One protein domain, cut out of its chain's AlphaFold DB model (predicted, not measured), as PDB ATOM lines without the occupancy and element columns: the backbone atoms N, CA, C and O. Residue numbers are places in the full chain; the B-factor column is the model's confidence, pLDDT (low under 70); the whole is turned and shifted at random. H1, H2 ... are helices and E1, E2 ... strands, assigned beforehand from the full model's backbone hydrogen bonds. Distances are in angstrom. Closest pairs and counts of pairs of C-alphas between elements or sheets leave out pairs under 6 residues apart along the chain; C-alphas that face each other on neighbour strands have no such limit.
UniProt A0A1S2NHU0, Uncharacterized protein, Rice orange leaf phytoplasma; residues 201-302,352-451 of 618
ATOM      1  N   ARG A 201      26.858  37.643 -28.611       80.44
ATOM      2  CA  ARG A 201      27.474  38.950 -28.343       80.44
ATOM      3  C   ARG A 201      27.980  39.047 -26.909       80.44
ATOM      4  O   ARG A 201      29.165  39.289 -26.699       80.44
ATOM      5  N   TYR A 202      27.120  38.789 -25.923       73.44
ATOM      6  CA  TYR A 202      27.520  38.848 -24.512       73.44
ATOM      7  C   TYR A 202      28.623  37.845 -24.181       73.44
ATOM      8  O   TYR A 202      29.592  38.182 -23.499       73.44
ATOM      9  N   LYS A 203      28.516  36.618 -24.699       81.31
ATOM     10  CA  LYS A 203      29.534  35.591 -24.472       81.31
ATOM     11  C   LYS A 203      30.872  35.946 -25.128       81.31
ATOM     12  O   LYS A 203      31.912  35.656 -24.539       81.31
ATOM     13  N   ALA A 204      30.862  36.553 -26.311       81.69
ATOM     14  CA  ALA A 204      32.065  37.013 -26.991       81.69
ATOM     15  C   ALA A 204      32.736  38.149 -26.212       81.69
ATOM     16  O   ALA A 204      33.916  38.034 -25.904       81.69
ATOM     17  N   ILE A 205      31.981  39.168 -25.789       79.50
ATOM     18  CA  ILE A 205      32.503  40.251 -24.938       79.50
ATOM     19  C   ILE A 205      33.154  39.663 -23.682       79.50
ATOM     20  O   ILE A 205      34.321  39.927 -23.413       79.50
ATOM     21  N   TYR A 206      32.448  38.784 -22.967       80.50
ATOM     22  CA  TYR A 206      32.966  38.152 -21.751       80.50
ATOM     23  C   TYR A 206      34.275  37.379 -21.971       80.50
ATOM     24  O   TYR A 206      35.157  37.392 -21.118       80.50
ATOM     25  N   ASN A 207      34.418  36.703 -23.114       83.44
ATOM     26  CA  ASN A 207      35.580  35.859 -23.380       83.44
ATOM     27  C   ASN A 207      36.772  36.593 -24.003       83.44
ATOM     28  O   ASN A 207      37.884  36.081 -23.868       83.44
ATOM     29  N   PHE A 208      36.541  37.719 -24.685       84.50
ATOM     30  CA  PHE A 208      37.544  38.388 -25.518       84.50
ATOM     31  C   PHE A 208      37.871  39.829 -25.090       84.50
ATOM     32  O   PHE A 208      38.956  40.304 -25.398       84.50
ATOM     33  N   ALA A 209      37.013  40.525 -24.333       83.25
ATOM     34  CA  ALA A 209      37.235  41.933 -23.967       83.25
ATOM     35  C   ALA A 209      38.522  42.188 -23.156       83.25
ATOM     36  O   ALA A 209      39.079  43.288 -23.183       83.25
ATOM     37  N   SER A 210      38.990  41.185 -22.410       81.88
ATOM     38  CA  SER A 210      40.220  41.262 -21.616       81.88
ATOM     39  C   SER A 210      41.476  40.836 -22.379       81.88
ATOM     40  O   SER A 210      42.578  41.013 -21.857       81.88
ATOM     41  N   GLU A 211      41.338  40.303 -23.594       86.62
ATOM     42  CA  GLU A 211      42.470  39.842 -24.395       86.62
ATOM     43  C   GLU A 211      43.300  41.039 -24.886       86.62
ATOM     44  O   GLU A 211      42.781  42.121 -25.169       86.62
ATOM     45  N   LYS A 212      44.624  40.856 -24.941       88.06
ATOM     46  CA  LYS A 212      45.557  41.911 -25.373       88.06
ATOM     47  C   LYS A 212      45.521  42.128 -26.883       88.06
ATOM     48  O   LYS A 212      45.746  43.243 -27.347       88.06
ATOM     49  N   GLU A 213      45.246  41.060 -27.615       90.31
ATOM     50  CA  GLU A 213      45.222  41.024 -29.066       90.31
ATOM     51  C   GLU A 213      44.042  40.186 -29.549       90.31
ATOM     52  O   GLU A 213      43.735  39.127 -28.993       90.31
ATOM     53  N   ILE A 214      43.367  40.680 -30.582       93.06
ATOM     54  CA  ILE A 214      42.279  39.969 -31.243       93.06
ATOM     55  C   ILE A 214      42.507  40.022 -32.742       93.06
ATOM     56  O   ILE A 214      42.634  41.104 -33.308       93.06
ATOM     57  N   SER A 215      42.477  38.865 -33.397       94.75
ATOM     58  CA  SER A 215      42.392  38.796 -34.855       94.75
ATOM     59  C   SER A 215      40.973  38.482 -35.297       94.75
ATOM     60  O   SER A 215      40.336  37.575 -34.760       94.75
ATOM     61  N   TRP A 216      40.509  39.186 -36.321       92.50
ATOM     62  CA  TRP A 216      39.277  38.923 -37.042       92.50
ATOM     63  C   TRP A 216      39.594  38.493 -38.468       92.50
ATOM     64  O   TRP A 216      40.190  39.243 -39.242       92.50
ATOM     65  N   LEU A 217      39.176  37.283 -38.814       92.19
ATOM     66  CA  LEU A 217      39.416  36.659 -40.103       92.19
ATOM     67  C   LEU A 217      38.081  36.333 -40.764       92.19
ATOM     68  O   LEU A 217      37.235  35.687 -40.156       92.19
ATOM     69  N   THR A 218      37.898  36.736 -42.017       89.31
ATOM     70  CA  THR A 218      36.780  36.234 -42.824       89.31
ATOM     71  C   THR A 218      37.293  35.139 -43.745       89.31
ATOM     72  O   THR A 218      38.261  35.360 -44.460       89.31
ATOM     73  N   LEU A 219      36.659  33.971 -43.700       87.81
ATOM     74  CA  LEU A 219      36.896  32.849 -44.597       87.81
ATOM     75  C   LEU A 219      35.780  32.827 -45.639       87.81
ATOM     76  O   LEU A 219      34.606  32.658 -45.292       87.81
ATOM     77  N   THR A 220      36.148  33.002 -46.902       84.38
ATOM     78  CA  THR A 220      35.215  32.978 -48.037       84.38
ATOM     79  C   THR A 220      35.459  31.759 -48.926       84.38
ATOM     80  O   THR A 220      36.553  31.190 -48.924       84.38
ATOM     81  N   LEU A 221      34.435  31.343 -49.677       83.62
ATOM     82  CA  LEU A 221      34.518  30.300 -50.708       83.62
ATOM     83  C   LEU A 221      34.195  30.881 -52.085       83.62
ATOM     84  O   LEU A 221      33.418  31.830 -52.194       83.62
ATOM     85  N   ALA A 222      34.800  30.328 -53.138       79.00
ATOM     86  CA  ALA A 222      34.492  30.751 -54.493       79.00
ATOM     87  C   ALA A 222      33.079  30.293 -54.860       79.00
ATOM     88  O   ALA A 222      32.618  29.249 -54.415       79.00
ATOM     89  N   HIS A 223      32.377  31.070 -55.679       80.31
ATOM     90  CA  HIS A 223      31.006  30.730 -56.070       80.31
ATOM     91  C   HIS A 223      30.936  29.622 -57.124       80.31
ATOM     92  O   HIS A 223      29.918  28.936 -57.220       80.31
ATOM     93  N   HIS A 224      31.988  29.482 -57.929       78.00
ATOM     94  CA  HIS A 224      31.973  28.674 -59.141       78.00
ATOM     95  C   HIS A 224      32.923  27.484 -59.038       78.00
ATOM     96  O   HIS A 224      33.957  27.555 -58.367       78.00
ATOM     97  N   ASN A 225      32.579  26.410 -59.735       76.25
ATOM     98  CA  ASN A 225      33.486  25.319 -60.047       76.25
ATOM     99  C   ASN A 225      34.539  25.778 -61.076       76.25
ATOM    100  O   ASN A 225      34.445  26.868 -61.653       76.25
ATOM    101  N   ASN A 226      35.552  24.944 -61.309       68.75
ATOM    102  CA  ASN A 226      36.633  25.217 -62.264       68.75
ATOM    103  C   ASN A 226      36.138  25.421 -63.710       68.75
ATOM    104  O   ASN A 226      36.785  26.130 -64.475       68.75
ATOM    105  N   ASP A 227      34.993  24.839 -64.062       69.62
ATOM    106  CA  ASP A 227      34.320  24.984 -65.359       69.62
ATOM    107  C   ASP A 227      33.458  26.262 -65.474       69.62
ATOM    108  O   ASP A 227      32.859  26.516 -66.513       69.62
ATOM    109  N   GLY A 228      33.384  27.078 -64.415       68.69
ATOM    110  CA  GLY A 228      32.589  28.306 -64.375       68.69
ATOM    111  C   GLY A 228      31.137  28.123 -63.921       68.69
ATOM    112  O   GLY A 228      30.449  29.121 -63.707       68.69
ATOM    113  N   THR A 229      30.667  26.893 -63.695       76.56
ATOM    114  CA  THR A 229      29.308  26.632 -63.189       76.56
ATOM    115  C   THR A 229      29.169  27.007 -61.712       76.56
ATOM    116  O   THR A 229      30.140  26.973 -60.959       76.56
ATOM    117  N   ILE A 230      27.967  27.376 -61.251       79.25
ATOM    118  CA  ILE A 230      27.734  27.681 -59.826       79.25
ATOM    119  C   ILE A 230      27.872  26.401 -59.001       79.25
ATOM    120  O   ILE A 230      27.138  25.435 -59.205       79.25
ATOM    121  N   SER A 231      28.751  26.421 -58.003       80.50
ATOM    122  CA  SER A 231      28.960  25.266 -57.140       80.50
ATOM    123  C   SER A 231      27.794  25.090 -56.164       80.50
ATOM    124  O   SER A 231      27.390  26.020 -55.458       80.50
ATOM    125  N   ASN A 232      27.243  23.878 -56.092       82.06
ATOM    126  CA  ASN A 232      26.260  23.532 -55.062       82.06
ATOM    127  C   ASN A 232      26.923  23.226 -53.713       82.06
ATOM    128  O   ASN A 232      26.296  23.412 -52.671       82.06
ATOM    129  N   ASP A 233      28.206  22.856 -53.720       80.38
ATOM    130  CA  ASP A 233      28.966  22.514 -52.517       80.38
ATOM    131  C   ASP A 233      29.080  23.685 -51.542       80.38
ATOM    132  O   ASP A 233      29.020  23.501 -50.331       80.38
ATOM    133  N   VAL A 234      29.193  24.906 -52.065       79.38
ATOM    134  CA  VAL A 234      29.358  26.122 -51.254       79.38
ATOM    135  C   VAL A 234      28.054  26.620 -50.620       79.38
ATOM    136  O   VAL A 234      28.078  27.510 -49.766       79.38
ATOM    137  N   LYS A 235      26.920  26.036 -51.025       78.31
ATOM    138  CA  LYS A 235      25.589  26.301 -50.460       78.31
ATOM    139  C   LYS A 235      25.260  25.352 -49.303       78.31
ATOM    140  O   LYS A 235      24.371  25.645 -48.501       78.31
ATOM    141  N   ASP A 236      25.966  24.226 -49.198       78.56
ATOM    142  CA  ASP A 236      25.788  23.252 -48.123       78.56
ATOM    143  C   ASP A 236      26.556  23.682 -46.865       78.56
ATOM    144  O   ASP A 236      27.774  23.532 -46.757       78.56
ATOM    145  N   LEU A 237      25.823  24.200 -45.874       76.94
ATOM    146  CA  LEU A 237      26.414  24.624 -44.607       76.94
ATOM    147  C   LEU A 237      27.154  23.486 -43.899       76.94
ATOM    148  O   LEU A 237      28.200  23.740 -43.310       76.94
ATOM    149  N   ASP A 238      26.626  22.260 -43.898       78.31
ATOM    150  CA  ASP A 238      27.236  21.167 -43.142       78.31
ATOM    151  C   ASP A 238      28.553  20.736 -43.802       78.31
ATOM    152  O   ASP A 238      29.554  20.577 -43.095       78.31
ATOM    153  N   LYS A 239      28.601  20.674 -45.143       82.31
ATOM    154  CA  LYS A 239      29.842  20.426 -45.898       82.31
ATOM    155  C   LYS A 239      30.871  21.528 -45.650       82.31
ATOM    156  O   LYS A 239      32.005  21.258 -45.253       82.31
ATOM    157  N   VAL A 240      30.470  22.786 -45.811       82.88
ATOM    158  CA  VAL A 240      31.389  23.922 -45.695       82.88
ATOM    159  C   VAL A 240      31.886  24.112 -44.256       82.88
ATOM    160  O   VAL A 240      33.054  24.419 -44.016       82.88
ATOM    161  N   LYS A 241      31.041  23.870 -43.259       84.12
ATOM    162  CA  LYS A 241      31.412  23.994 -41.847       84.12
ATOM    163  C   LYS A 241      32.454  22.970 -41.405       84.12
ATOM    164  O   LYS A 241      33.265  23.269 -40.524       84.12
ATOM    165  N   GLN A 242      32.485  21.787 -42.019       89.06
ATOM    166  CA  GLN A 242      33.571  20.829 -41.792       89.06
ATOM    167  C   GLN A 242      34.927  21.407 -42.216       89.06
ATOM    168  O   GLN A 242      35.917  21.192 -41.513       89.06
ATOM    169  N   LEU A 243      34.976  22.196 -43.296       91.31
ATOM    170  CA  LEU A 243      36.200  22.877 -43.732       91.31
ATOM    171  C   LEU A 243      36.694  23.858 -42.668       91.31
ATOM    172  O   LEU A 243      37.881  23.880 -42.363       91.31
ATOM    173  N   VAL A 244      35.789  24.606 -42.033       90.94
ATOM    174  CA  VAL A 244      36.138  25.521 -40.931       90.94
ATOM    175  C   VAL A 244      36.721  24.753 -39.742       90.94
ATOM    176  O   VAL A 244      37.723  25.171 -39.162       90.94
ATOM    177  N   GLY A 245      36.148  23.596 -39.399       92.31
ATOM    178  CA  GLY A 245      36.694  22.714 -38.362       92.31
ATOM    179  C   GLY A 245      38.102  22.201 -38.693       92.31
ATOM    180  O   GLY A 245      38.986  22.217 -37.828       92.31
ATOM    181  N   LYS A 246      38.335  21.803 -39.952       94.56
ATOM    182  CA  LYS A 246      39.655  21.388 -40.459       94.56
ATOM    183  C   LYS A 246      40.656  22.543 -40.418       94.56
ATOM    184  O   LYS A 246      41.762  22.372 -39.906       94.56
ATOM    185  N   PHE A 247      40.241  23.730 -40.851       94.31
ATOM    186  CA  PHE A 247      41.036  24.951 -40.793       94.31
ATOM    187  C   PHE A 247      41.451  25.303 -39.363       94.31
ATOM    188  O   PHE A 247      42.637  25.476 -39.106       94.31
ATOM    189  N   ILE A 248      40.515  25.330 -38.409       94.56
ATOM    190  CA  ILE A 248      40.818  25.623 -36.998       94.56
ATOM    191  C   ILE A 248      41.793  24.592 -36.419       94.56
ATOM    192  O   ILE A 248      42.725  24.954 -35.699       94.56
ATOM    193  N   SER A 249      41.606  23.311 -36.744       93.81
ATOM    194  CA  SER A 249      42.486  22.232 -36.280       93.81
ATOM    195  C   SER A 249      43.905  22.396 -36.826       93.81
ATOM    196  O   SER A 249      44.876  22.327 -36.068       93.81
ATOM    197  N   LYS A 250      44.023  22.687 -38.125       93.94
ATOM    198  CA  LYS A 250      45.304  22.937 -38.782       93.94
ATOM    199  C   LYS A 250      45.974  24.207 -38.247       93.94
ATOM    200  O   LYS A 250      47.157  24.173 -37.927       93.94
ATOM    201  N   LEU A 251      45.222  25.290 -38.065       94.62
ATOM    202  CA  LEU A 251      45.716  26.552 -37.513       94.62
ATOM    203  C   LEU A 251      46.248  26.360 -36.089       94.62
ATOM    204  O   LEU A 251      47.342  26.822 -35.772       94.62
ATOM    205  N   ARG A 252      45.534  25.608 -35.243       94.31
ATOM    206  CA  ARG A 252      45.990  25.274 -33.886       94.31
ATOM    207  C   ARG A 252      47.275  24.442 -33.893       94.31
ATOM    208  O   ARG A 252      48.137  24.634 -33.036       94.31
ATOM    209  N   TYR A 253      47.412  23.524 -34.847       93.94
ATOM    210  CA  TYR A 253      48.624  22.727 -35.018       93.94
ATOM    211  C   TYR A 253      49.823  23.583 -35.457       93.94
ATOM    212  O   TYR A 253      50.901  23.475 -34.872       93.94
ATOM    213  N   GLU A 254      49.636  24.483 -36.421       93.06
ATOM    214  CA  GLU A 254      50.691  25.407 -36.851       93.06
ATOM    215  C   GLU A 254      51.039  26.429 -35.746       93.06
ATOM    216  O   GLU A 254      52.212  26.728 -35.530       93.06
ATOM    217  N   TYR A 255      50.066  26.862 -34.935       94.69
ATOM    218  CA  TYR A 255      50.327  27.670 -33.738       94.69
ATOM    219  C   TYR A 255      51.180  26.922 -32.702       94.69
ATOM    220  O   TYR A 255      52.140  27.475 -32.167       94.69
ATOM    221  N   LYS A 256      50.905  25.632 -32.457       94.81
ATOM    222  CA  LYS A 256      51.759  24.789 -31.601       94.81
ATOM    223  C   LYS A 256      53.198  24.745 -32.122       94.81
ATOM    224  O   LYS A 256      54.126  24.883 -31.330       94.81
ATOM    225  N   LYS A 257      53.391  24.563 -33.434       93.81
ATOM    226  CA  LYS A 257      54.725  24.579 -34.052       93.81
ATOM    227  C   LYS A 257      55.428  25.916 -33.855       93.81
ATOM    228  O   LYS A 257      56.599  25.919 -33.491       93.81
ATOM    229  N   TYR A 258      54.723  27.028 -34.054       94.38
ATOM    230  CA  TYR A 258      55.259  28.365 -33.799       94.38
ATOM    231  C   TYR A 258      55.749  28.503 -32.351       94.38
ATOM    232  O   TYR A 258      56.899  28.872 -32.129       94.38
ATOM    233  N   LEU A 259      54.937  28.109 -31.365       93.62
ATOM    234  CA  LEU A 259      55.318  28.170 -29.949       93.62
ATOM    235  C   LEU A 259      56.552  27.309 -29.623       93.62
ATOM    236  O   LEU A 259      57.389  27.715 -28.823       93.62
ATOM    237  N   ILE A 260      56.686  26.137 -30.252       91.44
ATOM    238  CA  ILE A 260      57.865  25.271 -30.096       91.44
ATOM    239  C   ILE A 260      59.105  25.919 -30.728       91.44
ATOM    240  O   ILE A 260      60.178  25.889 -30.130       91.44
ATOM    241  N   LYS A 261      58.965  26.552 -31.903       92.94
ATOM    242  CA  LYS A 261      60.059  27.290 -32.561       92.94
ATOM    243  C   LYS A 261      60.573  28.456 -31.715       92.94
ATOM    244  O   LYS A 261      61.763  28.740 -31.760       92.94
ATOM    245  N   GLN A 262      59.720  29.058 -30.885       91.56
ATOM    246  CA  GLN A 262      60.109  30.063 -29.885       91.56
ATOM    247  C   GLN A 262      60.872  29.474 -28.677       91.56
ATOM    248  O   GLN A 262      61.060  30.156 -27.673       91.56
ATOM    249  N   ARG A 263      61.292  28.200 -28.737       91.88
ATOM    250  CA  ARG A 263      62.025  27.476 -27.680       91.88
ATOM    251  C   ARG A 263      61.300  27.458 -26.325       91.88
ATOM    252  O   ARG A 263      61.923  27.332 -25.272       91.88
ATOM    253  N   LEU A 264      59.966  27.548 -26.330       91.25
ATOM    254  CA  LEU A 264      59.159  27.491 -25.111       91.25
ATOM    255  C   LEU A 264      59.099  26.063 -24.550       91.25
ATOM    256  O   LEU A 264      58.885  25.093 -25.280       91.25
ATOM    257  N   LYS A 265      59.194  25.931 -23.221       92.75
ATOM    258  CA  LYS A 265      59.042  24.641 -22.526       92.75
ATOM    259  C   LYS A 265      57.648  24.041 -22.776       92.75
ATOM    260  O   LYS A 265      56.647  24.759 -22.814       92.75
ATOM    261  N   LYS A 266      57.551  22.707 -22.852       91.69
ATOM    262  CA  LYS A 266      56.310  21.957 -23.167       91.69
ATOM    263  C   LYS A 266      55.088  22.390 -22.341       91.69
ATOM    264  O   LYS A 266      54.002  22.558 -22.893       91.69
ATOM    265  N   HIS A 267      55.249  22.596 -21.033       92.12
ATOM    266  CA  HIS A 267      54.147  23.011 -20.155       92.12
ATOM    267  C   HIS A 267      53.645  24.435 -20.468       92.12
ATOM    268  O   HIS A 267      52.445  24.696 -20.381       92.12
ATOM    269  N   ILE A 268      54.534  25.336 -20.902       91.94
ATOM    270  CA  ILE A 268      54.185  26.694 -21.344       91.94
ATOM    271  C   ILE A 268      53.399  26.619 -22.652       91.94
ATOM    272  O   ILE A 268      52.324  27.206 -22.754       91.94
ATOM    273  N   VAL A 269      53.879  25.832 -23.622       90.69
ATOM    274  CA  VAL A 269      53.168  25.591 -24.890       90.69
ATOM    275  C   VAL A 269      51.753  25.074 -24.622       90.69
ATOM    276  O   VAL A 269      50.784  25.608 -25.160       90.69
ATOM    277  N   ASN A 270      51.607  24.087 -23.734       89.50
ATOM    278  CA  ASN A 270      50.298  23.556 -23.353       89.50
ATOM    279  C   ASN A 270      49.393  24.631 -22.731       89.50
ATOM    280  O   ASN A 270      48.215  24.691 -23.074       89.50
ATOM    281  N   LYS A 271      49.933  25.518 -21.884       91.38
ATOM    282  CA  LYS A 271      49.188  26.644 -21.293       91.38
ATOM    283  C   LYS A 271      48.677  27.633 -22.347       91.38
ATOM    284  O   LYS A 271      47.561  28.131 -22.220       91.38
ATOM    285  N   TYR A 272      49.451  27.914 -23.394       91.31
ATOM    286  CA  TYR A 272      48.969  28.724 -24.519       91.31
ATOM    287  C   TYR A 272      47.886  27.990 -25.320       91.31
ATOM    288  O   TYR A 272      46.849  28.568 -25.640       91.31
ATOM    289  N   LEU A 273      48.063  26.692 -25.579       90.69
ATOM    290  CA  LEU A 273      47.088  25.887 -26.322       90.69
ATOM    291  C   LEU A 273      45.759  25.677 -25.588       90.69
ATOM    292  O   LEU A 273      44.742  25.477 -26.258       90.69
ATOM    293  N   THR A 274      45.739  25.684 -24.252       87.88
ATOM    294  CA  THR A 274      44.499  25.626 -23.457       87.88
ATOM    295  C   THR A 274      43.783  26.973 -23.410       87.88
ATOM    296  O   THR A 274      42.556  27.005 -23.352       87.88
ATOM    297  N   LYS A 275      44.528  28.081 -23.500       90.56
ATOM    298  CA  LYS A 275      43.992  29.450 -23.567       90.56
ATOM    299  C   LYS A 275      43.645  29.924 -24.978       90.56
ATOM    300  O   LYS A 275      43.065  30.995 -25.114       90.56
ATOM    301  N   PHE A 276      43.979  29.153 -26.011       91.81
ATOM    302  CA  PHE A 276      43.635  29.463 -27.395       91.81
ATOM    303  C   PHE A 276      42.113  29.476 -27.575       91.81
ATOM    304  O   PHE A 276      41.470  28.424 -27.503       91.81
ATOM    305  N   LYS A 277      41.535  30.659 -27.779       94.50
ATOM    306  CA  LYS A 277      40.097  30.905 -27.918       94.50
ATOM    307  C   LYS A 277      39.757  31.270 -29.351       94.50
ATOM    308  O   LYS A 277      40.496  32.001 -30.009       94.50
ATOM    309  N   TYR A 278      38.594  30.812 -29.801       94.50
ATOM    310  CA  TYR A 278      38.010  31.303 -31.040       94.50
ATOM    311  C   TYR A 278      36.486  31.383 -30.970       94.50
ATOM    312  O   TYR A 278      35.834  30.649 -30.221       94.50
ATOM    313  N   PHE A 279      35.924  32.267 -31.785       92.38
ATOM    314  CA  PHE A 279      34.493  32.395 -32.029       92.38
ATOM    315  C   PHE A 279      34.240  32.387 -33.535       92.38
ATOM    316  O   PHE A 279      34.960  33.057 -34.261       92.38
ATOM    317  N   VAL A 280      33.233  31.648 -33.996       91.19
ATOM    318  CA  VAL A 280      32.811  31.589 -35.401       91.19
ATOM    319  C   VAL A 280      31.381  32.106 -35.512       91.19
ATOM    320  O   VAL A 280      30.485  31.568 -34.855       91.19
ATOM    321  N   ALA A 281      31.168  33.088 -36.383       88.94
ATOM    322  CA  ALA A 281      29.862  33.489 -36.892       88.94
ATOM    323  C   ALA A 281      29.729  33.049 -38.356       88.94
ATOM    324  O   ALA A 281      30.582  33.369 -39.181       88.94
ATOM    325  N   SER A 282      28.668  32.308 -38.671       87.00
ATOM    326  CA  SER A 282      28.362  31.863 -40.037       87.00
ATOM    327  C   SER A 282      27.334  32.805 -40.657       87.00
ATOM    328  O   SER A 282      26.262  32.992 -40.080       87.00
ATOM    329  N   GLN A 283      27.641  33.370 -41.824       84.06
ATOM    330  CA  GLN A 283      26.776  34.309 -42.537       84.06
ATOM    331  C   GLN A 283      26.509  33.815 -43.961       84.06
ATOM    332  O   GLN A 283      27.444  33.451 -44.672       84.06
ATOM    333  N   LEU A 284      25.248  33.837 -44.390       78.38
ATOM    334  CA  LEU A 284      24.876  33.605 -45.782       78.38
ATOM    335  C   LEU A 284      24.956  34.929 -46.559       78.38
ATOM    336  O   LEU A 284      24.462  35.949 -46.089       78.38
ATOM    337  N   GLN A 285      25.619  34.929 -47.713       77.69
ATOM    338  CA  GLN A 285      25.760  36.102 -48.586       77.69
ATOM    339  C   GLN A 285      24.743  36.085 -49.737       77.69
ATOM    340  O   GLN A 285      24.182  35.036 -50.048       77.69
ATOM    341  N   PHE A 286      24.602  37.216 -50.446       61.22
ATOM    342  CA  PHE A 286      23.617  37.514 -51.513       61.22
ATOM    343  C   PHE A 286      23.573  36.541 -52.726       61.22
ATOM    344  O   PHE A 286      22.811  36.733 -53.666       61.22
ATOM    345  N   LYS A 287      24.354  35.454 -52.728       67.62
ATOM    346  CA  LYS A 287      24.330  34.377 -53.740       67.62
ATOM    347  C   LYS A 287      24.177  32.972 -53.135       67.62
ATOM    348  O   LYS A 287      24.484  31.976 -53.786       67.62
ATOM    349  N   GLY A 288      23.736  32.884 -51.879       72.19
ATOM    350  CA  GLY A 288      23.562  31.621 -51.161       72.19
ATOM    351  C   GLY A 288      24.874  30.959 -50.727       72.19
ATOM    352  O   GLY A 288      24.889  29.755 -50.487       72.19
ATOM    353  N   VAL A 289      25.973  31.717 -50.641       78.50
ATOM    354  CA  VAL A 289      27.289  31.203 -50.222       78.50
ATOM    355  C   VAL A 289      27.575  31.567 -48.778       78.50
ATOM    356  O   VAL A 289      27.351  32.704 -48.360       78.50
ATOM    357  N   TRP A 290      28.079  30.596 -48.024       82.06
ATOM    358  CA  TRP A 290      28.424  30.776 -46.622       82.06
ATOM    359  C   TRP A 290      29.812  31.391 -46.451       82.06
ATOM    360  O   TRP A 290      30.811  30.860 -46.933       82.06
ATOM    361  N   HIS A 291      29.867  32.497 -45.714       86.00
ATOM    362  CA  HIS A 291      31.086  33.098 -45.187       86.00
ATOM    363  C   HIS A 291      31.203  32.795 -43.693       86.00
ATOM    364  O   HIS A 291      30.202  32.748 -42.971       86.00
ATOM    365  N   PHE A 292      32.435  32.623 -43.216       88.88
ATOM    366  CA  PHE A 292      32.707  32.403 -41.796       88.88
ATOM    367  C   PHE A 292      33.583  33.511 -41.275       88.88
ATOM    368  O   PHE A 292      34.707  33.701 -41.732       88.88
ATOM    369  N   HIS A 293      33.073  34.217 -40.283       90.62
ATOM    370  CA  HIS A 293      33.820  35.248 -39.603       90.62
ATOM    371  C   HIS A 293      34.321  34.687 -38.286       90.62
ATOM    372  O   HIS A 293      33.537  34.256 -37.438       90.62
ATOM    373  N   VAL A 294      35.639  34.639 -38.151       93.25
ATOM    374  CA  VAL A 294      36.313  33.965 -37.056       93.25
ATOM    375  C   VAL A 294      37.137  34.964 -36.265       93.25
ATOM    376  O   VAL A 294      38.006  35.643 -36.806       93.25
ATOM    377  N   MET A 295      36.863  35.029 -34.970       94.12
ATOM    378  CA  MET A 295      37.630  35.805 -34.008       94.12
ATOM    379  C   MET A 295      38.596  34.896 -33.264       94.12
ATOM    380  O   MET A 295      38.188  33.822 -32.823       94.12
ATOM    381  N   PHE A 296      39.831  35.341 -33.064       96.12
ATOM    382  CA  PHE A 296      40.868  34.637 -32.310       96.12
ATOM    383  C   PHE A 296      41.505  35.559 -31.275       96.12
ATOM    384  O   PHE A 296      41.632  36.752 -31.530       96.12
ATOM    385  N   ASN A 297      41.972  35.011 -30.151       94.81
ATOM    386  CA  ASN A 297      42.744  35.761 -29.149       94.81
ATOM    387  C   ASN A 297      44.266  35.717 -29.390       94.81
ATOM    388  O   ASN A 297      45.049  35.671 -28.445       94.81
ATOM    389  N   ILE A 298      44.670  35.646 -30.657       94.38
ATOM    390  CA  ILE A 298      46.072  35.636 -31.077       94.38
ATOM    391  C   ILE A 298      46.255  36.567 -32.271       94.38
ATOM    392  O   ILE A 298      45.309  36.770 -33.036       94.38
ATOM    393  N   ASP A 299      47.463  37.079 -32.472       94.31
ATOM    394  CA  ASP A 299      47.855  37.806 -33.681       94.31
ATOM    395  C   ASP A 299      48.192  36.850 -34.842       94.31
ATOM    396  O   ASP A 299      49.287  36.287 -34.932       94.31
ATOM    397  N   LEU A 300      47.246  36.677 -35.770       94.75
ATOM    398  CA  LEU A 300      47.418  35.787 -36.920       94.75
ATOM    399  C   LEU A 300      48.531  36.249 -37.874       94.75
ATOM    400  O   LEU A 300      49.177  35.409 -38.499       94.75
ATOM    401  N   LEU A 301      48.770  37.553 -38.017       92.44
ATOM    402  CA  LEU A 301      49.782  38.045 -38.954       92.44
ATOM    403  C   LEU A 301      51.191  37.864 -38.386       92.44
ATOM    404  O   LEU A 301      52.080  37.448 -39.121       92.44
ATOM    405  N   SER A 302      51.388  38.134 -37.094       91.75
ATOM    406  CA  SER A 302      52.678  37.930 -36.420       91.75
ATOM    407  C   SER A 302      53.059  36.448 -36.342       91.75
ATOM    408  O   SER A 302      54.204  36.078 -36.602       91.75
ATOM    409  N   ILE A 352      50.851  42.592 -49.148       83.69
ATOM    410  CA  ILE A 352      50.807  41.708 -47.985       83.69
ATOM    411  C   ILE A 352      49.716  40.667 -48.199       83.69
ATOM    412  O   ILE A 352      48.526  40.975 -48.145       83.69
ATOM    413  N   ILE A 353      50.126  39.413 -48.392       83.50
ATOM    414  CA  ILE A 353      49.238  38.250 -48.406       83.50
ATOM    415  C   ILE A 353      49.505  37.425 -47.139       83.50
ATOM    416  O   ILE A 353      50.502  36.701 -47.081       83.50
ATOM    417  N   PRO A 354      48.647  37.524 -46.108       88.38
ATOM    418  CA  PRO A 354      48.739  36.712 -44.900       88.38
ATOM    419  C   PRO A 354      48.782  35.211 -45.206       88.38
ATOM    420  O   PRO A 354      47.922  34.681 -45.914       88.38
ATOM    421  N   ASN A 355      49.729  34.491 -44.600       88.00
ATOM    422  CA  ASN A 355      49.863  33.040 -44.790       88.00
ATOM    423  C   ASN A 355      48.689  32.240 -44.184       88.00
ATOM    424  O   ASN A 355      48.541  31.046 -44.433       88.00
ATOM    425  N   VAL A 356      47.810  32.883 -43.413       89.44
ATOM    426  CA  VAL A 356      46.563  32.261 -42.954       89.44
ATOM    427  C   VAL A 356      45.537  32.088 -44.087       89.44
ATOM    428  O   VAL A 356      44.774  31.125 -44.073       89.44
ATOM    429  N   PHE A 357      45.535  32.964 -45.103       86.06
ATOM    430  CA  PHE A 357      44.656  32.819 -46.276       86.06
ATOM    431  C   PHE A 357      45.068  31.634 -47.141       86.06
ATOM    432  O   PHE A 357      44.228  30.889 -47.633       86.06
ATOM    433  N   LYS A 358      46.379  31.453 -47.256       81.00
ATOM    434  CA  LYS A 358      47.030  30.284 -47.825       81.00
ATOM    435  C   LYS A 358      46.523  29.000 -47.164       81.00
ATOM    436  O   LYS A 358      45.835  28.211 -47.805       81.00
ATOM    437  N   LEU A 359      46.685  28.901 -45.841       86.88
ATOM    438  CA  LEU A 359      46.196  27.769 -45.050       86.88
ATOM    439  C   LEU A 359      44.729  27.417 -45.345       86.88
ATOM    440  O   LEU A 359      44.382  26.246 -45.465       86.88
ATOM    441  N   TRP A 360      43.869  28.433 -45.460       87.94
ATOM    442  CA  TRP A 360      42.474  28.246 -45.845       87.94
ATOM    443  C   TRP A 360      42.326  27.711 -47.275       87.94
ATOM    444  O   TRP A 360      41.626  26.722 -47.476       87.94
ATOM    445  N   GLY A 361      43.019  28.307 -48.248       82.00
ATOM    446  CA  GLY A 361      43.044  27.850 -49.639       82.00
ATOM    447  C   GLY A 361      43.470  26.387 -49.788       82.00
ATOM    448  O   GLY A 361      42.819  25.644 -50.518       82.00
ATOM    449  N   GLY A 362      44.486  25.946 -49.037       81.38
ATOM    450  CA  GLY A 362      44.890  24.538 -48.974       81.38
ATOM    451  C   GLY A 362      43.765  23.622 -48.478       81.38
ATOM    452  O   GLY A 362      43.422  22.649 -49.143       81.38
ATOM    453  N   ILE A 363      43.109  23.977 -47.365       88.75
ATOM    454  CA  ILE A 363      41.965  23.209 -46.841       88.75
ATOM    455  C   ILE A 363      40.828  23.124 -47.863       88.75
ATOM    456  O   ILE A 363      40.229  22.061 -48.013       88.75
ATOM    457  N   VAL A 364      40.516  24.215 -48.562       85.50
ATOM    458  CA  VAL A 364      39.459  24.211 -49.580       85.50
ATOM    459  C   VAL A 364      39.845  23.310 -50.742       85.50
ATOM    460  O   VAL A 364      39.067  22.429 -51.089       85.50
ATOM    461  N   ARG A 365      41.049  23.461 -51.297       82.12
ATOM    462  CA  ARG A 365      41.513  22.661 -52.436       82.12
ATOM    463  C   ARG A 365      41.509  21.165 -52.132       82.12
ATOM    464  O   ARG A 365      41.009  20.387 -52.934       82.12
ATOM    465  N   ASP A 366      42.023  20.768 -50.973       84.00
ATOM    466  CA  ASP A 366      42.184  19.350 -50.635       84.00
ATOM    467  C   ASP A 366      40.833  18.653 -50.361       84.00
ATOM    468  O   ASP A 366      40.761  17.429 -50.302       84.00
ATOM    469  N   ASN A 367      39.749  19.416 -50.168       87.56
ATOM    470  CA  ASN A 367      38.430  18.883 -49.809       87.56
ATOM    471  C   ASN A 367      37.321  19.219 -50.816       87.56
ATOM    472  O   ASN A 367      36.290  18.552 -50.824       87.56
ATOM    473  N   LEU A 368      37.522  20.245 -51.641       85.56
ATOM    474  CA  LEU A 368      36.654  20.695 -52.726       85.56
ATOM    475  C   LEU A 368      37.516  20.987 -53.974       85.56
ATOM    476  O   LEU A 368      37.570  22.131 -54.425       85.56
ATOM    477  N   PRO A 369      38.200  19.980 -54.551       79.88
ATOM    478  CA  PRO A 369      39.172  20.184 -55.634       79.88
ATOM    479  C   PRO A 369      38.549  20.732 -56.927       79.88
ATOM    480  O   PRO A 369      39.233  21.349 -57.743       79.88
ATOM    481  N   ASN A 370      37.242  20.533 -57.104       77.81
ATOM    482  CA  ASN A 370      36.489  21.030 -58.255       77.81
ATOM    483  C   ASN A 370      36.094  22.508 -58.111       77.81
ATOM    484  O   ASN A 370      35.639  23.108 -59.086       77.81
ATOM    485  N   LEU A 371      36.238  23.088 -56.914       78.50
ATOM    486  CA  LEU A 371      35.908  24.481 -56.659       78.50
ATOM    487  C   LEU A 371      37.036  25.388 -57.145       78.50
ATOM    488  O   LEU A 371      38.212  25.137 -56.878       78.50
ATOM    489  N   LYS A 372      36.661  26.491 -57.793       73.56
ATOM    490  CA  LYS A 372      37.621  27.484 -58.254       73.56
ATOM    491  C   LYS A 372      38.424  28.060 -57.086       73.56
ATOM    492  O   LYS A 372      37.882  28.352 -56.018       73.56
ATOM    493  N   LEU A 373      39.721  28.267 -57.302       68.56
ATOM    494  CA  LEU A 373      40.582  28.901 -56.308       68.56
ATOM    495  C   LEU A 373      40.207  30.371 -56.117       68.56
ATOM    496  O   LEU A 373      39.896  31.105 -57.056       68.56
ATOM    497  N   LEU A 374      40.218  30.792 -54.858       67.88
ATOM    498  CA  LEU A 374      39.704  32.083 -54.440       67.88
ATOM    499  C   LEU A 374      40.826  33.120 -54.392       67.88
ATOM    500  O   LEU A 374      41.867  32.888 -53.783       67.88
ATOM    501  N   ASN A 375      40.591  34.281 -55.002       65.81
ATOM    502  CA  ASN A 375      41.552  35.378 -55.053       65.81
ATOM    503  C   ASN A 375      41.875  35.912 -53.636       65.81
ATOM    504  O   ASN A 375      40.960  36.411 -52.967       65.81
ATOM    505  N   PRO A 376      43.147  35.894 -53.185       65.00
ATOM    506  CA  PRO A 376      43.570  36.432 -51.892       65.00
ATOM    507  C   PRO A 376      43.121  37.870 -51.605       65.00
ATOM    508  O   PRO A 376      42.910  38.212 -50.445       65.00
ATOM    509  N   ARG A 377      42.913  38.711 -52.631       65.38
ATOM    510  CA  ARG A 377      42.431  40.096 -52.458       65.38
ATOM    511  C   ARG A 377      41.020  40.205 -51.892       65.38
ATOM    512  O   ARG A 377      40.677  41.235 -51.324       65.38
ATOM    513  N   SER A 378      40.209  39.167 -52.065       64.44
ATOM    514  CA  SER A 378      38.835  39.125 -51.553       64.44
ATOM    515  C   SER A 378      38.752  38.721 -50.076       64.44
ATOM    516  O   SER A 378      37.669  38.733 -49.491       64.44
ATOM    517  N   GLN A 379      39.887  38.363 -49.469       75.56
ATOM    518  CA  GLN A 379      39.983  38.033 -48.055       75.56
ATOM    519  C   GLN A 379      40.350  39.285 -47.248       75.56
ATOM    520  O   GLN A 379      41.084  40.158 -47.715       75.56
ATOM    521  N   ASN A 380      39.854  39.365 -46.012       84.56
ATOM    522  CA  ASN A 380      40.163  40.456 -45.087       84.56
ATOM    523  C   ASN A 380      40.634  39.878 -43.746       84.56
ATOM    524  O   ASN A 380      40.016  38.953 -43.203       84.56
ATOM    525  N   LEU A 381      41.729  40.436 -43.232       90.56
ATOM    526  CA  LEU A 381      42.267  40.164 -41.907       90.56
ATOM    527  C   LEU A 381      42.405  41.487 -41.156       90.56
ATOM    528  O   LEU A 381      43.068  42.407 -41.628       90.56
ATOM    529  N   GLN A 382      41.833  41.560 -39.962       93.69
ATOM    530  CA  GLN A 382      41.972  42.708 -39.071       93.69
ATOM    531  C   GLN A 382      42.530  42.245 -37.733       93.69
ATOM    532  O   GLN A 382      42.132  41.202 -37.227       93.69
ATOM    533  N   ILE A 383      43.452  43.006 -37.160       94.62
ATOM    534  CA  ILE A 383      44.100  42.699 -35.889       94.62
ATOM    535  C   ILE A 383      44.000  43.925 -35.001       94.62
ATOM    536  O   ILE A 383      44.317  45.037 -35.419       94.62
ATOM    537  N   PHE A 384      43.552  43.708 -33.778       92.56
ATOM    538  CA  PHE A 384      43.327  44.732 -32.778       92.56
ATOM    539  C   PHE A 384      44.272  44.501 -31.617       92.56
ATOM    540  O   PHE A 384      44.243  43.431 -31.015       92.56
ATOM    541  N   TYR A 385      45.070  45.509 -31.281       91.56
ATOM    542  CA  TYR A 385      45.935  45.501 -30.109       91.56
ATOM    543  C   TYR A 385      45.397  46.495 -29.095       91.56
ATOM    544  O   TYR A 385      45.208  47.678 -29.399       91.56
ATOM    545  N   LYS A 386      45.167  46.008 -27.878       86.75
ATOM    546  CA  LYS A 386      44.701  46.820 -26.761       86.75
ATOM    547  C   LYS A 386      45.746  47.889 -26.425       86.75
ATOM    548  O   LYS A 386      46.879  47.556 -26.078       86.75
ATOM    549  N   GLY A 387      45.367  49.160 -26.538       77.44
ATOM    550  CA  GLY A 387      46.208  50.300 -26.173       77.44
ATOM    551  C   GLY A 387      46.014  50.752 -24.721       77.44
ATOM    552  O   GLY A 387      45.357  50.085 -23.918       77.44
ATOM    553  N   LYS A 388      46.601  51.908 -24.388       67.38
ATOM    554  CA  LYS A 388      46.362  52.637 -23.130       67.38
ATOM    555  C   LYS A 388      45.148  53.564 -23.316       67.38
ATOM    556  O   LYS A 388      45.029  54.159 -24.380       67.38
ATOM    557  N   LEU A 389      44.290  53.688 -22.292       59.06
ATOM    558  CA  LEU A 389      43.154  54.634 -22.221       59.06
ATOM    559  C   LEU A 389      42.185  54.578 -23.425       59.06
ATOM    560  O   LEU A 389      42.296  55.378 -24.342       59.06
ATOM    561  N   ASN A 390      41.235  53.630 -23.418       66.25
ATOM    562  CA  ASN A 390      40.138  53.451 -24.399       66.25
ATOM    563  C   ASN A 390      40.502  53.390 -25.900       66.25
ATOM    564  O   ASN A 390      39.617  53.170 -26.724       66.25
ATOM    565  N   ASN A 391      41.783  53.478 -26.258       79.38
ATOM    566  CA  ASN A 391      42.254  53.443 -27.634       79.38
ATOM    567  C   ASN A 391      42.747  52.043 -28.013       79.38
ATOM    568  O   ASN A 391      43.472  51.386 -27.260       79.38
ATOM    569  N   THR A 392      42.387  51.597 -29.213       86.75
ATOM    570  CA  THR A 392      42.803  50.307 -29.775       86.75
ATOM    571  C   THR A 392      43.520  50.538 -31.097       86.75
ATOM    572  O   THR A 392      43.003  51.210 -31.990       86.75
ATOM    573  N   LYS A 393      44.715  49.960 -31.252       91.56
ATOM    574  CA  LYS A 393      45.431  49.984 -32.532       91.56
ATOM    575  C   LYS A 393      44.857  48.898 -33.431       91.56
ATOM    576  O   LYS A 393      44.882  47.726 -33.060       91.56
ATOM    577  N   LYS A 394      44.376  49.272 -34.612       94.12
ATOM    578  CA  LYS A 394      43.900  48.353 -35.644       94.12
ATOM    579  C   LYS A 394      44.941  48.241 -36.753       94.12
ATOM    580  O   LYS A 394      45.414  49.245 -37.276       94.12
ATOM    581  N   ILE A 395      45.269  47.015 -37.133       92.62
ATOM    582  CA  ILE A 395      45.949  46.689 -38.385       92.62
ATOM    583  C   ILE A 395      44.933  45.976 -39.269       92.62
ATOM    584  O   ILE A 395      44.378  44.961 -38.871       92.62
ATOM    585  N   GLU A 396      44.679  46.489 -40.463       92.19
ATOM    586  CA  GLU A 396      43.798  45.879 -41.453       92.19
ATOM    587  C   GLU A 396      44.578  45.531 -42.710       92.19
ATOM    588  O   GLU A 396      45.298  46.364 -43.257       92.19
ATOM    589  N   ILE A 397      44.418  44.292 -43.166       87.38
ATOM    590  CA  ILE A 397      44.854  43.843 -44.477       87.38
ATOM    591  C   ILE A 397      43.619  43.767 -45.369       87.38
ATOM    592  O   ILE A 397      42.843  42.812 -45.286       87.38
ATOM    593  N   LYS A 398      43.450  44.776 -46.223       80.81
ATOM    594  CA  LYS A 398      42.366  44.855 -47.207       80.81
ATOM    595  C   LYS A 398      42.974  44.942 -48.599       80.81
ATOM    596  O   LYS A 398      43.892  45.726 -48.811       80.81
ATOM    597  N   GLU A 399      42.493  44.115 -49.529       76.06
ATOM    598  CA  GLU A 399      43.012  44.053 -50.908       76.06
ATOM    599  C   GLU A 399      44.539  43.868 -50.963       76.06
ATOM    600  O   GLU A 399      45.240  44.457 -51.788       76.06
ATOM    601  N   CYS A 400      45.063  43.053 -50.045       75.50
ATOM    602  CA  CYS A 400      46.495  42.812 -49.864       75.50
ATOM    603  C   CYS A 400      47.328  44.065 -49.524       75.50
ATOM    604  O   CYS A 400      48.541  44.054 -49.709       75.50
ATOM    605  N   LYS A 401      46.713  45.139 -49.015       82.19
ATOM    606  CA  LYS A 401      47.400  46.327 -48.487       82.19
ATOM    607  C   LYS A 401      47.244  46.402 -46.978       82.19
ATOM    608  O   LYS A 401      46.165  46.136 -46.454       82.19
ATOM    609  N   LYS A 402      48.314  46.801 -46.290       87.69
ATOM    610  CA  LYS A 402      48.315  47.005 -44.839       87.69
ATOM    611  C   LYS A 402      47.972  48.443 -44.493       87.69
ATOM    612  O   LYS A 402      48.655  49.365 -44.924       87.69
ATOM    613  N   LEU A 403      46.957  48.604 -43.661       90.31
ATOM    614  CA  LEU A 403      46.509  49.875 -43.113       90.31
ATOM    615  C   LEU A 403      46.597  49.793 -41.592       90.31
ATOM    616  O   LEU A 403      46.081  48.853 -40.992       90.31
ATOM    617  N   ALA A 404      47.272  50.751 -40.963       91.44
ATOM    618  CA  ALA A 404      47.356  50.848 -39.511       91.44
ATOM    619  C   ALA A 404      46.629  52.111 -39.051       91.44
ATOM    620  O   ALA A 404      46.924  53.199 -39.536       91.44
ATOM    621  N   THR A 405      45.689  51.965 -38.123       93.19
ATOM    622  CA  THR A 405      44.877  53.069 -37.600       93.19
ATOM    623  C   THR A 405      44.722  52.966 -36.084       93.19
ATOM    624  O   THR A 405      44.872  51.892 -35.496       93.19
ATOM    625  N   ILE A 406      44.436  54.093 -35.434       89.81
ATOM    626  CA  ILE A 406      44.045  54.146 -34.020       89.81
ATOM    627  C   ILE A 406      42.533  54.350 -33.975       89.81
ATOM    628  O   ILE A 406      41.998  55.185 -34.700       89.81
ATOM    629  N   ILE A 407      41.847  53.560 -33.154       87.75
ATOM    630  CA  ILE A 407      40.399  53.637 -32.968       87.75
ATOM    631  C   ILE A 407      40.117  54.024 -31.524       87.75
ATOM    632  O   ILE A 407      40.591  53.352 -30.606       87.75
ATOM    633  N   ASN A 408      39.274  55.036 -31.340       87.62
ATOM    634  CA  ASN A 408      38.778  55.483 -30.037       87.62
ATOM    635  C   ASN A 408      37.628  54.582 -29.555       87.62
ATOM    636  O   ASN A 408      36.517  55.043 -29.312       87.62
ATOM    637  N   LYS A 409      37.877  53.271 -29.523       84.12
ATOM    638  CA  LYS A 409      36.963  52.246 -29.013       84.12
ATOM    639  C   LYS A 409      37.764  51.211 -28.255       84.12
ATOM    640  O   LYS A 409      38.843  50.802 -28.703       84.12
ATOM    641  N   ASN A 410      37.220  50.731 -27.146       81.50
ATOM    642  CA  ASN A 410      37.848  49.639 -26.410       81.50
ATOM    643  C   ASN A 410      37.574  48.277 -27.086       81.50
ATOM    644  O   ASN A 410      36.712  48.121 -27.952       81.50
ATOM    645  N   VAL A 411      38.317  47.250 -26.670       78.75
ATOM    646  CA  VAL A 411      38.213  45.892 -27.232       78.75
ATOM    647  C   VAL A 411      36.813  45.282 -27.038       78.75
ATOM    648  O   VAL A 411      36.367  44.487 -27.869       78.75
ATOM    649  N   ALA A 412      36.093  45.660 -25.975       79.94
ATOM    650  CA  ALA A 412      34.738  45.178 -25.712       79.94
ATOM    651  C   ALA A 412      33.728  45.748 -26.718       79.94
ATOM    652  O   ALA A 412      32.928  44.994 -27.272       79.94
ATOM    653  N   GLU A 413      33.797  47.051 -26.991       80.12
ATOM    654  CA  GLU A 413      32.994  47.742 -28.004       80.12
ATOM    655  C   GLU A 413      33.264  47.175 -29.391       80.12
ATOM    656  O   GLU A 413      32.326  46.800 -30.088       80.12
ATOM    657  N   ILE A 414      34.539  46.996 -29.748       82.12
ATOM    658  CA  ILE A 414      34.934  46.368 -31.013       82.12
ATOM    659  C   ILE A 414      34.333  44.961 -31.098       82.12
ATOM    660  O   ILE A 414      33.607  44.650 -32.036       82.12
ATOM    661  N   THR A 415      34.537  44.117 -30.086       81.38
ATOM    662  CA  THR A 415      33.960  42.762 -30.065       81.38
ATOM    663  C   THR A 415      32.433  42.793 -30.221       81.38
ATOM    664  O   THR A 415      31.868  42.009 -30.986       81.38
ATOM    665  N   SER A 416      31.761  43.714 -29.526       81.44
ATOM    666  CA  SER A 416      30.311  43.905 -29.600       81.44
ATOM    667  C   SER A 416      29.856  44.270 -31.011       81.44
ATOM    668  O   SER A 416      28.932  43.643 -31.531       81.44
ATOM    669  N   GLU A 417      30.515  45.237 -31.650       83.75
ATOM    670  CA  GLU A 417      30.207  45.690 -33.007       83.75
ATOM    671  C   GLU A 417      30.410  44.582 -34.030       83.75
ATOM    672  O   GLU A 417      29.533  44.353 -34.860       83.75
ATOM    673  N   TYR A 418      31.508  43.832 -33.938       80.88
ATOM    674  CA  TYR A 418      31.780  42.736 -34.863       80.88
ATOM    675  C   TYR A 418      30.732  41.629 -34.755       80.88
ATOM    676  O   TYR A 418      30.169  41.220 -35.766       80.88
ATOM    677  N   VAL A 419      30.390  41.180 -33.545       78.25
ATOM    678  CA  VAL A 419      29.345  40.154 -33.380       78.25
ATOM    679  C   VAL A 419      27.959  40.696 -33.746       78.25
ATOM    680  O   VAL A 419      27.118  39.958 -34.255       78.25
ATOM    681  N   SER A 420      27.711  41.990 -33.529       77.88
ATOM    682  CA  SER A 420      26.445  42.631 -33.901       77.88
ATOM    683  C   SER A 420      26.317  42.857 -35.408       77.88
ATOM    684  O   SER A 420      25.199  42.833 -35.919       77.88
ATOM    685  N   LYS A 421      27.427  43.043 -36.126       79.38
ATOM    686  CA  LYS A 421      27.446  43.254 -37.578       79.38
ATOM    687  C   LYS A 421      27.021  42.008 -38.347       79.38
ATOM    688  O   LYS A 421      26.267  42.114 -39.306       79.38
ATOM    689  N   TYR A 422      27.494  40.838 -37.933       69.38
ATOM    690  CA  TYR A 422      27.207  39.589 -38.632       69.38
ATOM    691  C   TYR A 422      25.984  38.927 -37.992       69.38
ATOM    692  O   TYR A 422      26.088  38.204 -36.997       69.38
ATOM    693  N   ASP A 423      24.797  39.236 -38.524       58.12
ATOM    694  CA  ASP A 423      23.624  38.402 -38.286       58.12
ATOM    695  C   ASP A 423      23.741  37.094 -39.079       58.12
ATOM    696  O   ASP A 423      24.601  36.926 -39.950       58.12
ATOM    697  N   ALA A 424      22.890  36.126 -38.752       60.91
ATOM    698  CA  ALA A 424      22.662  35.056 -39.699       60.91
ATOM    699  C   ALA A 424      21.927  35.698 -40.878       60.91
ATOM    700  O   ALA A 424      20.718  35.878 -40.773       60.91
ATOM    701  N   GLY A 425      22.675  36.103 -41.912       57.16
ATOM    702  CA  GLY A 425      22.233  36.866 -43.095       57.16
ATOM    703  C   GLY A 425      21.254  36.126 -44.000       57.16
ATOM    704  O   GLY A 425      21.394  36.116 -45.214       57.16
ATOM    705  N   LEU A 426      20.300  35.442 -43.389       66.69
ATOM    706  CA  LEU A 426      19.257  34.672 -44.017       66.69
ATOM    707  C   LEU A 426      18.087  35.608 -44.263       66.69
ATOM    708  O   LEU A 426      17.432  36.070 -43.326       66.69
ATOM    709  N   SER A 427      17.808  35.859 -45.534       69.12
ATOM    710  CA  SER A 427      16.575  36.521 -45.930       69.12
ATOM    711  C   SER A 427      15.367  35.696 -45.486       69.12
ATOM    712  O   SER A 427      15.417  34.465 -45.398       69.12
ATOM    713  N   GLU A 428      14.234  36.362 -45.274       69.19
ATOM    714  CA  GLU A 428      12.972  35.682 -44.982       69.19
ATOM    715  C   GLU A 428      12.648  34.616 -46.044       69.19
ATOM    716  O   GLU A 428      12.233  33.504 -45.720       69.19
ATOM    717  N   ARG A 429      12.952  34.906 -47.316       68.50
ATOM    718  CA  ARG A 429      12.826  33.970 -48.441       68.50
ATOM    719  C   ARG A 429      13.662  32.702 -48.250       68.50
ATOM    720  O   ARG A 429      13.200  31.609 -48.571       68.50
ATOM    721  N   GLU A 430      14.889  32.818 -47.753       66.50
ATOM    722  CA  GLU A 430      15.769  31.669 -47.511       66.50
ATOM    723  C   GLU A 430      15.330  30.858 -46.299       66.50
ATOM    724  O   GLU A 430      15.368  29.629 -46.368       66.50
ATOM    725  N   ILE A 431      14.852  31.525 -45.242       68.25
ATOM    726  CA  ILE A 431      14.219  30.896 -44.074       68.25
ATOM    727  C   ILE A 431      12.993  30.086 -44.520       68.25
ATOM    728  O   ILE A 431      12.908  28.896 -44.214       68.25
ATOM    729  N   LYS A 432      12.101  30.679 -45.327       67.75
ATOM    730  CA  LYS A 432      10.931  30.003 -45.919       67.75
ATOM    731  C   LYS A 432      11.338  28.762 -46.717       67.75
ATOM    732  O   LYS A 432      10.839  27.669 -46.453       67.75
ATOM    733  N   LYS A 433      12.313  28.897 -47.629       64.00
ATOM    734  CA  LYS A 433      12.849  27.770 -48.417       64.00
ATOM    735  C   LYS A 433      13.407  26.656 -47.537       64.00
ATOM    736  O   LYS A 433      13.231  25.486 -47.852       64.00
ATOM    737  N   THR A 434      14.083  26.983 -46.437       63.00
ATOM    738  CA  THR A 434      14.658  25.942 -45.581       63.00
ATOM    739  C   THR A 434      13.649  25.261 -44.683       63.00
ATOM    740  O   THR A 434      13.749  24.048 -44.500       63.00
ATOM    741  N   ILE A 435      12.672  26.006 -44.169       63.81
ATOM    742  CA  ILE A 435      11.541  25.433 -43.439       63.81
ATOM    743  C   ILE A 435      10.787  24.454 -44.345       63.81
ATOM    744  O   ILE A 435      10.529  23.328 -43.921       63.81
ATOM    745  N   ALA A 436      10.521  24.843 -45.598       58.47
ATOM    746  CA  ALA A 436       9.876  23.983 -46.590       58.47
ATOM    747  C   ALA A 436      10.692  22.709 -46.879       58.47
ATOM    748  O   ALA A 436      10.141  21.618 -46.946       58.47
ATOM    749  N   LEU A 437      12.021  22.827 -46.957       54.00
ATOM    750  CA  LEU A 437      12.936  21.701 -47.182       54.00
ATOM    751  C   LEU A 437      13.323  20.933 -45.898       54.00
ATOM    752  O   LEU A 437      14.234  20.108 -45.946       54.00
ATOM    753  N   LYS A 438      12.703  21.224 -44.741       57.78
ATOM    754  CA  LYS A 438      13.018  20.637 -43.418       57.78
ATOM    755  C   LYS A 438      14.520  20.660 -43.057       57.78
ATOM    756  O   LYS A 438      15.010  19.791 -42.334       57.78
ATOM    757  N   LYS A 439      15.287  21.654 -43.529       53.81
ATOM    758  CA  LYS A 439      16.734  21.727 -43.250       53.81
ATOM    759  C   LYS A 439      17.001  22.351 -41.866       53.81
ATOM    760  O   LYS A 439      16.568  23.452 -41.552       53.81
ATOM    761  N   ASN A 440      17.789  21.681 -41.023       54.16
ATOM    762  CA  ASN A 440      18.014  22.074 -39.615       54.16
ATOM    763  C   ASN A 440      19.074  23.181 -39.391       54.16
ATOM    764  O   ASN A 440      19.622  23.309 -38.288       54.16
ATOM    765  N   TYR A 441      19.431  23.971 -40.411       54.31
ATOM    766  CA  TYR A 441      20.537  24.936 -40.297       54.31
ATOM    767  C   TYR A 441      20.201  26.226 -39.538       54.31
ATOM    768  O   TYR A 441      21.110  26.902 -39.069       54.31
ATOM    769  N   LEU A 442      18.915  26.518 -39.333       55.34
ATOM    770  CA  LEU A 442      18.417  27.720 -38.648       55.34
ATOM    771  C   LEU A 442      18.542  27.673 -37.113       55.34
ATOM    772  O   LEU A 442      18.103  28.582 -36.411       55.34
ATOM    773  N   THR A 443      19.147  26.619 -36.559       55.28
ATOM    774  CA  THR A 443      19.388  26.528 -35.115       55.28
ATOM    775  C   THR A 443      20.570  27.420 -34.718       55.28
ATOM    776  O   THR A 443      21.660  27.314 -35.280       55.28
ATOM    777  N   GLY A 444      20.405  28.272 -33.698       51.81
ATOM    778  CA  GLY A 444      21.448  29.215 -33.251       51.81
ATOM    779  C   GLY A 444      22.810  28.573 -32.932       51.81
ATOM    780  O   GLY A 444      23.852  29.197 -33.121       51.81
ATOM    781  N   LYS A 445      22.823  27.288 -32.543       56.44
ATOM    782  CA  LYS A 445      24.037  26.479 -32.310       56.44
ATOM    783  C   LYS A 445      24.863  26.240 -33.583       56.44
ATOM    784  O   LYS A 445      26.065  25.964 -33.499       56.44
ATOM    785  N   LYS A 446      24.235  26.289 -34.762       68.12
ATOM    786  CA  LYS A 446      24.928  26.126 -36.041       68.12
ATOM    787  C   LYS A 446      25.542  27.434 -36.545       68.12
ATOM    788  O   LYS A 446      26.612  27.355 -37.143       68.12
ATOM    789  N   LEU A 447      24.929  28.573 -36.232       76.00
ATOM    790  CA  LEU A 447      25.333  29.905 -36.693       76.00
ATOM    791  C   LEU A 447      26.464  30.514 -35.857       76.00
ATOM    792  O   LEU A 447      27.387  31.098 -36.419       76.00
ATOM    793  N   PHE A 448      26.421  30.324 -34.536       83.12
ATOM    794  CA  PHE A 448      27.409  30.865 -33.602       83.12
ATOM    795  C   PHE A 448      28.115  29.743 -32.849       83.12
ATOM    796  O   PHE A 448      27.471  28.915 -32.198       83.12
ATOM    797  N   GLN A 449      29.445  29.716 -32.903       87.19
ATOM    798  CA  GLN A 449      30.245  28.681 -32.249       87.19
ATOM    799  C   GLN A 449      31.394  29.278 -31.459       87.19
ATOM    800  O   GLN A 449      32.042  30.216 -31.898       87.19
ATOM    801  N   PHE A 450      31.663  28.697 -30.297       86.62
ATOM    802  CA  PHE A 450      32.775  29.077 -29.435       86.62
ATOM    803  C   PHE A 450      33.686  27.874 -29.243       86.62
ATOM    804  O   PHE A 450      33.204  26.739 -29.185       86.62
ATOM    805  N   SER A 451      34.981  28.127 -29.097       88.31
ATOM    806  CA  SER A 451      35.936  27.115 -28.662       88.31
ATOM    807  C   SER A 451      35.589  26.584 -27.269       88.31
ATOM    808  O   SER A 451      34.953  27.256 -26.455       88.31
TER     809      SER A 451
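Overview. This is residues 201 to 302 and 352 to 451 of the 618 residues of an uncharacterized protein of Rice orange leaf phytoplasma (UniProt A0A1S2NHU0). A twisted sheet of seven strands forms the core, with helices over both faces: long H2, crossed by H4, on one face, and the shorter H1 and H5 together on the other. H3 folds back from the end of H2, off the sheet, and H6 lies far out on the path from H5 to H7 and edge strand E7. The printed part has 202 residues, with seven named helices and seven named strands in the order H1 E1 H2 H3 E2 E3 H4 E4 E5 E6 H5 H6 H7 E7, of mixed class. The antiparallel sheet runs E6 E5 E4 E1 E3 E2 E7. The whole is compact, with a radius of gyration of the C-alphas of 17.7 A and spans of 50 by 34 by 33 A.

Along the chain. H1, residues 201 to 208, begins with C-alpha 201 at (27.474, 38.950, -28.343). E1 is residues 213 to 219, 19.4 A long. H2, residues 237 to 261, measures 35.8 A, with C-alpha 237 at (26.414, 24.624, -44.607). H3 is residues 266 to 275, E2 278 to 284 and E3 290 to 296. H4 is residues 355 to 367, 18.9 A; E4 is 381 to 386, E5 392 to 398 and E6 401 to 407. H5 is residues 411 to 421, H6 428 to 436, H7 444 to 447 and E7 448 to 450, with C-alpha 450 at (32.775, 29.077, -29.435).

Arrangement. E1 and E3 are antiparallel, with N 217 and O 294 at 2.8 A. E2 and E3 form a hairpin, with N 281 and O 293 at 2.8 A; E7 is E2's other neighbour, with N 280 and O 449 at 2.8 A. E1, H2, H3 and E2 make a split strand-helix-strand unit, two strands running the same way with E3 between them, and its crossover is right-handed. E4 is the other neighbour of E1, with N 216 and O 382 at 2.7 A. E4, E5 and E6 are a meander, each strand the antiparallel neighbour of the one before, with N 383 and O 395 at 2.8 A and N 394 and O 405 at 2.8 A. H2 has a height over the sheet of 7.9 A. H2 touches H4 at a steep tilt of 46 degrees, opposite ways, the closest C-alphas being those of Phe 247 and Trp 360, 6.2 A. H1 and H5, on the face opposite H2, touch at C-alphas 205 and 412, 5.5 A. H7 only grazes the sheet. Every O i to N i+4 pair is within hydrogen-bond range in H1, H3, H4, H5 and H6, and 20 of 21 in H2; H7 is too short for one.

Size, cuts and confidence. The C-alphas farthest apart, of Arg 263 and Ala 436, are 55.6 A apart. Residues 303 to 351 are not printed, and C-alphas 302 and 352 are 12.3 A apart across the cut. The links E1 to H2 and H4 to E4 are long. Mean pLDDT of the printed part is 82.0; 39 residues are under 70, among them 422 to 446.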